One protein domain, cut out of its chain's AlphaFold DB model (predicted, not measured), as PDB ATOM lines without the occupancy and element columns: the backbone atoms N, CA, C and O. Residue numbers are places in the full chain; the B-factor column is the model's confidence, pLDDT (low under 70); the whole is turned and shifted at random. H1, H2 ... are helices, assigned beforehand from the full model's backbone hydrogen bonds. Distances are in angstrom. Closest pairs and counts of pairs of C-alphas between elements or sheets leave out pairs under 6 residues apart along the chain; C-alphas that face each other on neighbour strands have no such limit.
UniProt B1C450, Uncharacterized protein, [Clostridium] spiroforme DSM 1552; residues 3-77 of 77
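This is residues 3 to 77 of the 77 residues of an uncharacterized protein of [Clostridium] spiroforme DSM 1552 (UniProt B1C450). What would one see first? One long helix, H1, makes the length of the model: its residues 3 to 24 stick out as a free arm, and its residues 25 to 39 pack on H3 in a small head that also holds H2 and H4. How many parts are there, and in what order? The printed part has 75 residues with four named helices, H1, H2, H3 and H4 along the chain, and no named strand; the class is all helix. How compact is it? It is only just extended, close to loose, with a radius of gyration of the C-alphas of 17.3 A, and it spans 57 by 22 by 21 A, while the head with the last part of H1 is compact.

Where does the long helix run? H1 is residues 3 to 39, from C-alpha 3 at (-51.526, 153.123, -0.200) to C-alpha 39 at (-26.111, 105.071, -8.153), 54.9 A from first to last C-alpha. Which helices follow? H2 is residues 46 to 49, 5.0 A long, and H3 is residues 53 to 64, 17.0 A long. Where does the last helix end? H4, residues 69 to 76, is 10.3 A long and ends with C-alpha 76 at (-43.661, 106.791, -8.236).

What does H1 touch? It touches H3 with residues 25 to 39 alone, at a shallow tilt of 29 degrees, the same way; the closest C-alphas are those of Ile 32 and Phe 60, 6.4 A apart. Where is H2? It is close to H1 but not clearly touching, with the C-alphas of Lys 33 and Leu 48 closest at 7.3 A, and close to H3 but not clearly touching, with those of Leu 48 and Tyr 56 closest at 7.7 A. How does H4 stand? H3 and H4 form a helical hairpin and only just touch, with 3 pairs of C-alphas within 8 A, the closest being Ile 59 and Ile 72 at 6.7 A; their shallow tilt is 23 degrees, opposite ways. H4 is apart from H1, and only just apart from H2, with the closest C-alphas at 8.1 A. What do the backbones show? Every O i to N i+4 pair is within hydrogen-bond range in H3 and H4, and 30 of 33 are in H1; H2 is too short for such a pair, and its 1 pair of O i and N i+3 is not within range.

How far does it reach? The two C-alphas farthest apart, those of Tyr 3 and Lys 42, are 57.7 A apart; without residues 3 to 24, which stand free, the body spans 25 by 21 by 20 A. Are there cuts or long links? The printed part has no cut; the links H2 to H3 and H3 to H4 are tight, and H1 to H2 is short. Where is confidence low? The mean pLDDT of the printed part is 72.7, and residues 3 to 15, 17, 20, 43 to 51 and 77 are under 70.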
ATOM      1  N   TYR A   3     -51.151 154.536  -0.074       53.62
ATOM      2  CA  TYR A   3     -51.526 153.123  -0.200       53.62
ATOM      3  C   TYR A   3     -50.781 152.367  -1.315       53.62
ATOM      4  O   TYR A   3     -50.496 151.182  -1.176       53.62
ATOM      5  N   LYS A   4     -50.399 153.053  -2.401       56.12
ATOM      6  CA  LYS A   4     -49.721 152.436  -3.557       56.12
ATOM      7  C   LYS A   4     -48.240 152.112  -3.300       56.12
ATOM      8  O   LYS A   4     -47.713 151.209  -3.932       56.12
ATOM      9  N   ARG A   5     -47.578 152.819  -2.368       55.28
ATOM     10  CA  ARG A   5     -46.169 152.562  -2.002       55.28
ATOM     11  C   ARG A   5     -46.022 151.337  -1.102       55.28
ATOM     12  O   ARG A   5     -45.145 150.527  -1.362       55.28
ATOM     13  N   ASN A   6     -46.914 151.161  -0.125       55.28
ATOM     14  CA  ASN A   6     -46.873 149.992   0.758       55.28
ATOM     15  C   ASN A   6     -47.135 148.683  -0.002       55.28
ATOM     16  O   ASN A   6     -46.458 147.698   0.261       55.28
ATOM     17  N   LEU A   7     -48.040 148.674  -0.990       56.06
ATOM     18  CA  LEU A   7     -48.291 147.496  -1.837       56.06
ATOM     19  C   LEU A   7     -47.033 147.004  -2.582       56.06
ATOM     20  O   LEU A   7     -46.824 145.799  -2.677       56.06
ATOM     21  N   ASN A   8     -46.166 147.915  -3.043       60.62
ATOM     22  CA  ASN A   8     -44.909 147.548  -3.709       60.62
ATOM     23  C   ASN A   8     -43.870 146.935  -2.752       60.62
ATOM     24  O   ASN A   8     -43.029 146.163  -3.202       60.62
ATOM     25  N   CYS A   9     -43.915 147.246  -1.453       61.12
ATOM     26  CA  CYS A   9     -43.015 146.646  -0.462       61.12
ATOM     27  C   CYS A   9     -43.348 145.166  -0.237       61.12
ATOM     28  O   CYS A   9     -42.464 144.319  -0.341       61.12
ATOM     29  N   TRP A  10     -44.635 144.855  -0.043       62.25
ATOM     30  CA  TRP A  10     -45.110 143.478   0.132       62.25
ATOM     31  C   TRP A  10     -44.911 142.616  -1.121       62.25
ATOM     32  O   TRP A  10     -44.669 141.419  -0.991       62.25
ATOM     33  N   ALA A  11     -45.003 143.206  -2.321       60.94
ATOM     34  CA  ALA A  11     -44.696 142.518  -3.576       60.94
ATOM     35  C   ALA A  11     -43.197 142.184  -3.686       60.94
ATOM     36  O   ALA A  11     -42.848 141.027  -3.881       60.94
ATOM     37  N   ASN A  12     -42.313 143.157  -3.431       65.19
ATOM     38  CA  ASN A  12     -40.860 142.942  -3.458       65.19
ATOM     39  C   ASN A  12     -40.370 141.919  -2.419       65.19
ATOM     40  O   ASN A  12     -39.393 141.214  -2.665       65.19
ATOM     41  N   GLU A  13     -40.987 141.865  -1.238       64.88
ATOM     42  CA  GLU A  13     -40.649 140.867  -0.215       64.88
ATOM     43  C   GLU A  13     -41.097 139.462  -0.617       64.88
ATOM     44  O   GLU A  13     -40.331 138.514  -0.444       64.88
ATOM     45  N   ARG A  14     -42.276 139.330  -1.238       61.94
ATOM     46  CA  ARG A  14     -42.741 138.054  -1.797       61.94
ATOM     47  C   ARG A  14     -41.864 137.577  -2.953       61.94
ATOM     48  O   ARG A  14     -41.455 136.422  -2.959       61.94
ATOM     49  N   ASP A  15     -41.501 138.473  -3.868       67.38
ATOM     50  CA  ASP A  15     -40.648 138.140  -5.013       67.38
ATOM     51  C   ASP A  15     -39.251 137.684  -4.567       67.38
ATOM     52  O   ASP A  15     -38.699 136.727  -5.115       67.38
ATOM     53  N   LYS A  16     -38.683 138.311  -3.525       70.88
ATOM     54  CA  LYS A  16     -37.430 137.842  -2.913       70.88
ATOM     55  C   LYS A  16     -37.582 136.435  -2.338       70.88
ATOM     56  O   LYS A  16     -36.715 135.601  -2.588       70.88
ATOM     57  N   GLN A  17     -38.658 136.168  -1.599       69.81
ATOM     58  CA  GLN A  17     -38.923 134.851  -1.014       69.81
ATOM     59  C   GLN A  17     -39.003 133.766  -2.101       69.81
ATOM     60  O   GLN A  17     -38.304 132.755  -2.028       69.81
ATOM     61  N   ASP A  18     -39.765 134.030  -3.165       70.00
ATOM     62  CA  ASP A  18     -39.936 133.114  -4.293       70.00
ATOM     63  C   ASP A  18     -38.622 132.858  -5.042       70.00
ATOM     64  O   ASP A  18     -38.365 131.733  -5.481       70.00
ATOM     65  N   MET A  19     -37.764 133.874  -5.197       74.12
ATOM     66  CA  MET A  19     -36.443 133.698  -5.811       74.12
ATOM     67  C   MET A  19     -35.537 132.786  -4.975       74.12
ATOM     68  O   MET A  19     -34.878 131.906  -5.537       74.12
ATOM     69  N   TYR A  20     -35.527 132.950  -3.649       68.69
ATOM     70  CA  TYR A  20     -34.749 132.089  -2.756       68.69
ATOM     71  C   TYR A  20     -35.261 130.643  -2.761       68.69
ATOM     72  O   TYR A  20     -34.466 129.710  -2.896       68.69
ATOM     73  N   GLU A  21     -36.576 130.433  -2.688       72.38
ATOM     74  CA  GLU A  21     -37.158 129.086  -2.718       72.38
ATOM     75  C   GLU A  21     -36.906 128.364  -4.046       72.38
ATOM     76  O   GLU A  21     -36.593 127.169  -4.056       72.38
ATOM     77  N   LYS A  22     -36.987 129.082  -5.173       72.25
ATOM     78  CA  LYS A  22     -36.655 128.531  -6.494       72.25
ATOM     79  C   LYS A  22     -35.188 128.112  -6.584       72.25
ATOM     80  O   LYS A  22     -34.908 127.029  -7.100       72.25
ATOM     81  N   GLY A  23     -34.269 128.917  -6.043       72.56
ATOM     82  CA  GLY A  23     -32.837 128.603  -6.021       72.56
ATOM     83  C   GLY A  23     -32.515 127.348  -5.208       72.56
ATOM     84  O   GLY A  23     -31.783 126.474  -5.674       72.56
ATOM     85  N   ILE A  24     -33.121 127.204  -4.026       73.19
ATOM     86  CA  ILE A  24     -32.943 126.013  -3.180       73.19
ATOM     87  C   ILE A  24     -33.524 124.767  -3.861       73.19
ATOM     88  O   ILE A  24     -32.875 123.720  -3.878       73.19
ATOM     89  N   LYS A  25     -34.714 124.871  -4.467       71.69
ATOM     90  CA  LYS A  25     -35.342 123.758  -5.201       71.69
ATOM     91  C   LYS A  25     -34.489 123.289  -6.381       71.69
ATOM     92  O   LYS A  25     -34.280 122.087  -6.526       71.69
ATOM     93  N   GLN A  26     -33.952 124.209  -7.185       73.12
ATOM     94  CA  GLN A  26     -33.058 123.854  -8.295       73.12
ATOM     95  C   GLN A  26     -31.742 123.231  -7.815       73.12
ATOM     96  O   GLN A  26     -31.286 122.248  -8.396       73.12
ATOM     97  N   GLY A  27     -31.149 123.761  -6.740       78.00
ATOM     98  CA  GLY A  27     -29.934 123.194  -6.152       78.00
ATOM     99  C   GLY A  27     -30.136 121.753  -5.678       78.00
ATOM    100  O   GLY A  27     -29.342 120.875  -6.013       78.00
ATOM    101  N   LYS A  28     -31.244 121.493  -4.969       75.12
ATOM    102  CA  LYS A  28     -31.638 120.141  -4.549       75.12
ATOM    103  C   LYS A  28     -31.851 119.207  -5.741       75.12
ATOM    104  O   LYS A  28     -31.319 118.102  -5.733       75.12
ATOM    105  N   TYR A  29     -32.571 119.655  -6.772       77.88
ATOM    106  CA  TYR A  29     -32.807 118.866  -7.985       77.88
ATOM    107  C   TYR A  29     -31.500 118.427  -8.650       77.88
ATOM    108  O   TYR A  29     -31.311 117.244  -8.920       77.88
ATOM    109  N   ASN A  30     -30.563 119.358  -8.843       80.69
ATOM    110  CA  ASN A  30     -29.265 119.043  -9.436       80.69
ATOM    111  C   ASN A  30     -28.460 118.052  -8.587       80.69
ATOM    112  O   ASN A  30     -27.817 117.163  -9.141       80.69
ATOM    113  N   LEU A  31     -28.503 118.182  -7.258       82.56
ATOM    114  CA  LEU A  31     -27.808 117.268  -6.353       82.56
ATOM    115  C   LEU A  31     -28.383 115.848  -6.446       82.56
ATOM    116  O   LEU A  31     -27.638 114.880  -6.592       82.56
ATOM    117  N   ILE A  32     -29.713 115.735  -6.414       79.44
ATOM    118  CA  ILE A  32     -30.426 114.460  -6.541       79.44
ATOM    119  C   ILE A  32     -30.147 113.840  -7.906       79.44
ATOM    120  O   ILE A  32     -29.830 112.660  -7.973       79.44
ATOM    121  N   LYS A  33     -30.171 114.634  -8.979       81.62
ATOM    122  CA  LYS A  33     -29.836 114.184 -10.333       81.62
ATOM    123  C   LYS A  33     -28.409 113.635 -10.423       81.62
ATOM    124  O   LYS A  33     -28.194 112.588 -11.026       81.62
ATOM    125  N   GLN A  34     -27.428 114.293  -9.805       82.81
ATOM    126  CA  GLN A  34     -26.049 113.788  -9.773       82.81
ATOM    127  C   GLN A  34     -25.922 112.484  -8.977       82.81
ATOM    128  O   GLN A  34     -25.228 111.565  -9.409       82.81
ATOM    129  N   LEU A  35     -26.594 112.389  -7.826       82.50
ATOM    130  CA  LEU A  35     -26.601 111.172  -7.016       82.50
ATOM    131  C   LEU A  35     -27.279 110.024  -7.758       82.50
ATOM    132  O   LEU A  35     -26.705 108.944  -7.854       82.50
ATOM    133  N   PHE A  36     -28.446 110.274  -8.343       79.25
ATOM    134  CA  PHE A  36     -29.189 109.288  -9.112       79.25
ATOM    135  C   PHE A  36     -28.355 108.749 -10.273       79.25
ATOM    136  O   PHE A  36     -28.185 107.544 -10.369       79.25
ATOM    137  N   ASN A  37     -27.702 109.613 -11.055       79.06
ATOM    138  CA  ASN A  37     -26.795 109.179 -12.125       79.06
ATOM    139  C   ASN A  37     -25.613 108.329 -11.626       79.06
ATOM    140  O   ASN A  37     -25.140 107.439 -12.332       79.06
ATOM    141  N   LYS A  38     -25.118 108.582 -10.408       81.88
ATOM    142  CA  LYS A  38     -24.009 107.821  -9.816       81.88
ATOM    143  C   LYS A  38     -24.439 106.436  -9.330       81.88
ATOM    144  O   LYS A  38     -23.712 105.471  -9.551       81.88
ATOM    145  N   TYR A  39     -25.578 106.346  -8.645       79.69
ATOM    146  CA  TYR A  39     -26.111 105.071  -8.153       79.69
ATOM    147  C   TYR A  39     -26.747 104.251  -9.283       79.69
ATOM    148  O   TYR A  39     -26.647 103.025  -9.293       79.69
ATOM    149  N   TYR A  40     -27.333 104.932 -10.268       74.25
ATOM    150  CA  TYR A  40     -28.159 104.360 -11.325       74.25
ATOM    151  C   TYR A  40     -27.766 104.870 -12.716       74.25
ATOM    152  O   TYR A  40     -28.568 105.494 -13.402       74.25
ATOM    153  N   PRO A  41     -26.559 104.535 -13.204       73.25
ATOM    154  CA  PRO A  41     -26.056 105.013 -14.496       73.25
ATOM    155  C   PRO A  41     -26.797 104.442 -15.721       73.25
ATOM    156  O   PRO A  41     -26.454 104.776 -16.850       73.25
ATOM    157  N   LYS A  42     -27.746 103.519 -15.516       70.19
ATOM    158  CA  LYS A  42     -28.496 102.823 -16.577       70.19
ATOM    159  C   LYS A  42     -29.923 103.339 -16.762       70.19
ATOM    160  O   LYS A  42     -30.588 102.891 -17.687       70.19
ATOM    161  N   GLU A  43     -30.404 104.192 -15.864       67.69
ATOM    162  CA  GLU A  43     -31.780 104.687 -15.880       67.69
ATOM    163  C   GLU A  43     -31.828 106.126 -16.372       67.69
ATOM    164  O   GLU A  43     -30.929 106.917 -16.091       67.69
ATOM    165  N   ASP A  44     -32.897 106.463 -17.088       66.19
ATOM    166  CA  ASP A  44     -33.068 107.798 -17.641       66.19
ATOM    167  C   ASP A  44     -33.455 108.814 -16.558       66.19
ATOM    168  O   ASP A  44     -34.361 108.595 -15.743       66.19
ATOM    169  N   ASP A  45     -32.832 109.996 -16.628       67.31
ATOM    170  CA  ASP A  45     -33.162 111.181 -15.819       67.31
ATOM    171  C   ASP A  45     -34.652 111.579 -15.920       67.31
ATOM    172  O   ASP A  45     -35.159 112.328 -15.085       67.31
ATOM    173  N   SER A  46     -35.373 111.064 -16.921       69.75
ATOM    174  CA  SER A  46     -36.806 111.277 -17.140       69.75
ATOM    175  C   SER A  46     -37.682 110.841 -15.960       69.75
ATOM    176  O   SER A  46     -38.780 111.371 -15.791       69.75
ATOM    177  N   ILE A  47     -37.207 109.915 -15.116       68.62
ATOM    178  CA  ILE A  47     -37.896 109.521 -13.872       68.62
ATOM    179  C   ILE A  47     -37.951 110.700 -12.892       68.62
ATOM    180  O   ILE A  47     -38.920 110.846 -12.147       68.62
ATOM    181  N   LEU A  48     -36.925 111.554 -12.911       69.38
ATOM    182  CA  LEU A  48     -36.822 112.715 -12.042       69.38
ATOM    183  C   LEU A  48     -37.592 113.917 -12.605       69.38
ATOM    184  O   LEU A  48     -38.196 114.632 -11.822       69.38
ATOM    185  N   GLU A  49     -37.665 114.116 -13.926       67.81
ATOM    186  CA  GLU A  49     -38.215 115.345 -14.537       67.81
ATOM    187  C   GLU A  49     -39.699 115.648 -14.240       67.81
ATOM    188  O   GLU A  49     -40.102 116.809 -14.308       67.81
ATOM    189  N   ASN A  50     -40.509 114.659 -13.849       64.81
ATOM    190  CA  ASN A  50     -41.955 114.830 -13.621       64.81
ATOM    191  C   ASN A  50     -42.386 114.752 -12.145       64.81
ATOM    192  O   ASN A  50     -43.541 114.447 -11.838       64.81
ATOM    193  N   LEU A  51     -41.475 115.013 -11.205       69.19
ATOM    194  CA  LEU A  51     -41.745 114.831  -9.779       69.19
ATOM    195  C   LEU A  51     -42.070 116.119  -9.028       69.19
ATOM    196  O   LEU A  51     -41.536 117.192  -9.298       69.19
ATOM    197  N   ASN A  52     -42.949 115.997  -8.029       73.19
ATOM    198  CA  ASN A  52     -43.210 117.068  -7.070       73.19
ATOM    199  C   ASN A  52     -42.052 117.175  -6.058       73.19
ATOM    200  O   ASN A  52     -41.417 116.171  -5.740       73.19
ATOM    201  N   SER A  53     -41.821 118.368  -5.496       71.69
ATOM    202  CA  SER A  53     -40.775 118.633  -4.484       71.69
ATOM    203  C   SER A  53     -40.737 117.610  -3.336       71.69
ATOM    204  O   SER A  53     -39.669 117.118  -2.994       71.69
ATOM    205  N   GLU A  54     -41.895 117.199  -2.820       75.94
ATOM    206  CA  GLU A  54     -41.998 116.175  -1.768       75.94
ATOM    207  C   GLU A  54     -41.585 114.770  -2.232       75.94
ATOM    208  O   GLU A  54     -41.042 113.986  -1.453       75.94
ATOM    209  N   LYS A  55     -41.836 114.430  -3.505       77.25
ATOM    210  CA  LYS A  55     -41.404 113.147  -4.076       77.25
ATOM    211  C   LYS A  55     -39.880 113.113  -4.213       77.25
ATOM    212  O   LYS A  55     -39.292 112.069  -3.961       77.25
ATOM    213  N   TYR A  56     -39.241 114.240  -4.534       76.25
ATOM    214  CA  TYR A  56     -37.779 114.329  -4.574       76.25
ATOM    215  C   TYR A  56     -37.127 114.081  -3.216       76.25
ATOM    216  O   TYR A  56     -36.167 113.318  -3.159       76.25
ATOM    217  N   ASP A  57     -37.637 114.686  -2.138       80.50
ATOM    218  CA  ASP A  57     -37.070 114.474  -0.799       80.50
ATOM    219  C   ASP A  57     -37.184 112.985  -0.390       80.50
ATOM    220  O   ASP A  57     -36.219 112.405   0.102       80.50
ATOM    221  N   LYS A  58     -38.300 112.310  -0.715       82.75
ATOM    222  CA  LYS A  58     -38.450 110.858  -0.482       82.75
ATOM    223  C   LYS A  58     -37.529 109.998  -1.341       82.75
ATOM    224  O   LYS A  58     -36.977 109.023  -0.847       82.75
ATOM    225  N   ILE A  59     -37.349 110.337  -2.616       79.62
ATOM    226  CA  ILE A  59     -36.396 109.627  -3.480       79.62
ATOM    227  C   ILE A  59     -34.979 109.793  -2.956       79.62
ATOM    228  O   ILE A  59     -34.214 108.836  -2.962       79.62
ATOM    229  N   PHE A  60     -34.626 110.982  -2.480       80.25
ATOM    230  CA  PHE A  60     -33.327 111.219  -1.874       80.25
ATOM    231  C   PHE A  60     -33.105 110.315  -0.653       80.25
ATOM    232  O   PHE A  60     -32.060 109.672  -0.576       80.25
ATOM    233  N   GLU A  61     -34.093 110.184   0.238       84.50
ATOM    234  CA  GLU A  61     -34.043 109.219   1.348       84.50
ATOM    235  C   GLU A  61     -33.903 107.773   0.847       84.50
ATOM    236  O   GLU A  61     -33.029 107.047   1.308       84.50
ATOM    237  N   MET A  62     -34.679 107.365  -0.163       83.44
ATOM    238  CA  MET A  62     -34.583 106.021  -0.751       83.44
ATOM    239  C   MET A  62     -33.207 105.732  -1.366       83.44
ATOM    240  O   MET A  62     -32.686 104.628  -1.211       83.44
ATOM    241  N   ILE A  63     -32.603 106.716  -2.041       82.56
ATOM    242  CA  ILE A  63     -31.249 106.612  -2.597       82.56
ATOM    243  C   ILE A  63     -30.222 106.480  -1.468       82.56
ATOM    244  O   ILE A  63     -29.307 105.668  -1.580       82.56
ATOM    245  N   LEU A  64     -30.364 107.245  -0.377       81.00
ATOM    246  CA  LEU A  64     -29.494 107.122   0.799       81.00
ATOM    247  C   LEU A  64     -29.623 105.751   1.476       81.00
ATOM    248  O   LEU A  64     -28.616 105.189   1.905       81.00
ATOM    249  N   ASP A  65     -30.832 105.191   1.504       83.81
ATOM    250  CA  ASP A  65     -31.109 103.844   2.013       83.81
ATOM    251  C   ASP A  65     -30.571 102.726   1.093       83.81
ATOM    252  O   ASP A  65     -30.690 101.547   1.426       83.81
ATOM    253  N   ASN A  66     -29.974 103.063  -0.059       74.94
ATOM    254  CA  ASN A  66     -29.559 102.131  -1.116       74.94
ATOM    255  C   ASN A  66     -30.707 101.240  -1.634       74.94
ATOM    256  O   ASN A  66     -30.473 100.107  -2.063       74.94
ATOM    257  N   ARG A  67     -31.953 101.735  -1.596       75.75
ATOM    258  CA  ARG A  67     -33.117 101.013  -2.125       75.75
ATOM    259  C   ARG A  67     -33.102 100.961  -3.636       75.75
ATOM    260  O   ARG A  67     -32.735 101.939  -4.279       75.75
ATOM    261  N   SER A  68     -33.546  99.835  -4.183       76.69
ATOM    262  CA  SER A  68     -33.516  99.561  -5.616       76.69
ATOM    263  C   SER A  68     -34.344 100.566  -6.435       76.69
ATOM    264  O   SER A  68     -35.337 101.121  -5.967       76.69
ATOM    265  N   ILE A  69     -33.960 100.783  -7.700       74.12
ATOM    266  CA  ILE A  69     -34.753 101.589  -8.648       74.12
ATOM    267  C   ILE A  69     -36.182 101.060  -8.767       74.12
ATOM    268  O   ILE A  69     -37.102 101.844  -8.972       74.12
ATOM    269  N   GLU A  70     -36.368  99.745  -8.685       77.00
ATOM    270  CA  GLU A  70     -37.681  99.113  -8.811       77.00
ATOM    271  C   GLU A  70     -38.627  99.586  -7.704       77.00
ATOM    272  O   GLU A  70     -39.744  99.995  -8.006       77.00
ATOM    273  N   GLU A  71     -38.144  99.673  -6.462       78.69
ATOM    274  CA  GLU A  71     -38.895 100.252  -5.340       78.69
ATOM    275  C   GLU A  71     -39.182 101.744  -5.542       78.69
ATOM    276  O   GLU A  71     -40.280 102.218  -5.244       78.69
ATOM    277  N   ILE A  72     -38.224 102.499  -6.091       77.12
ATOM    278  CA  ILE A  72     -38.424 103.918  -6.419       77.12
ATOM    279  C   ILE A  72     -39.499 104.066  -7.507       77.12
ATOM    280  O   ILE A  72     -40.371 104.927  -7.404       77.12
ATOM    281  N   LYS A  73     -39.482 103.215  -8.539       75.44
ATOM    282  CA  LYS A  73     -40.481 103.195  -9.616       75.44
ATOM    283  C   LYS A  73     -41.857 102.779  -9.103       75.44
ATOM    284  O   LYS A  73     -42.844 103.389  -9.506       75.44
ATOM    285  N   GLU A  74     -41.937 101.797  -8.205       79.94
ATOM    286  CA  GLU A  74     -43.188 101.428  -7.532       79.94
ATOM    287  C   GLU A  74     -43.738 102.577  -6.687       79.94
ATOM    288  O   GLU A  74     -44.934 102.843  -6.735       79.94
ATOM    289  N   PHE A  75     -42.875 103.302  -5.972       75.88
ATOM    290  CA  PHE A  75     -43.280 104.469  -5.191       75.88
ATOM    291  C   PHE A  75     -43.776 105.640  -6.059       75.88
ATOM    292  O   PHE A  75     -44.561 106.479  -5.608       75.88
ATOM    293  N   LEU A  76     -43.293 105.732  -7.300       71.81
ATOM    294  CA  LEU A  76     -43.661 106.791  -8.236       71.81
ATOM    295  C   LEU A  76     -44.947 106.528  -9.021       71.81
ATOM    296  O   LEU A  76     -45.511 107.498  -9.542       71.81
ATOM    297  N   LYS A  77     -45.382 105.267  -9.086       67.38
ATOM    298  CA  LYS A  77     -46.616 104.810  -9.732       67.38
ATOM    299  C   LYS A  77     -47.864 105.275  -8.981       67.38
ATOM    300  O   LYS A  77     -48.856 105.574  -9.682       67.38
TER     301      LYS A  77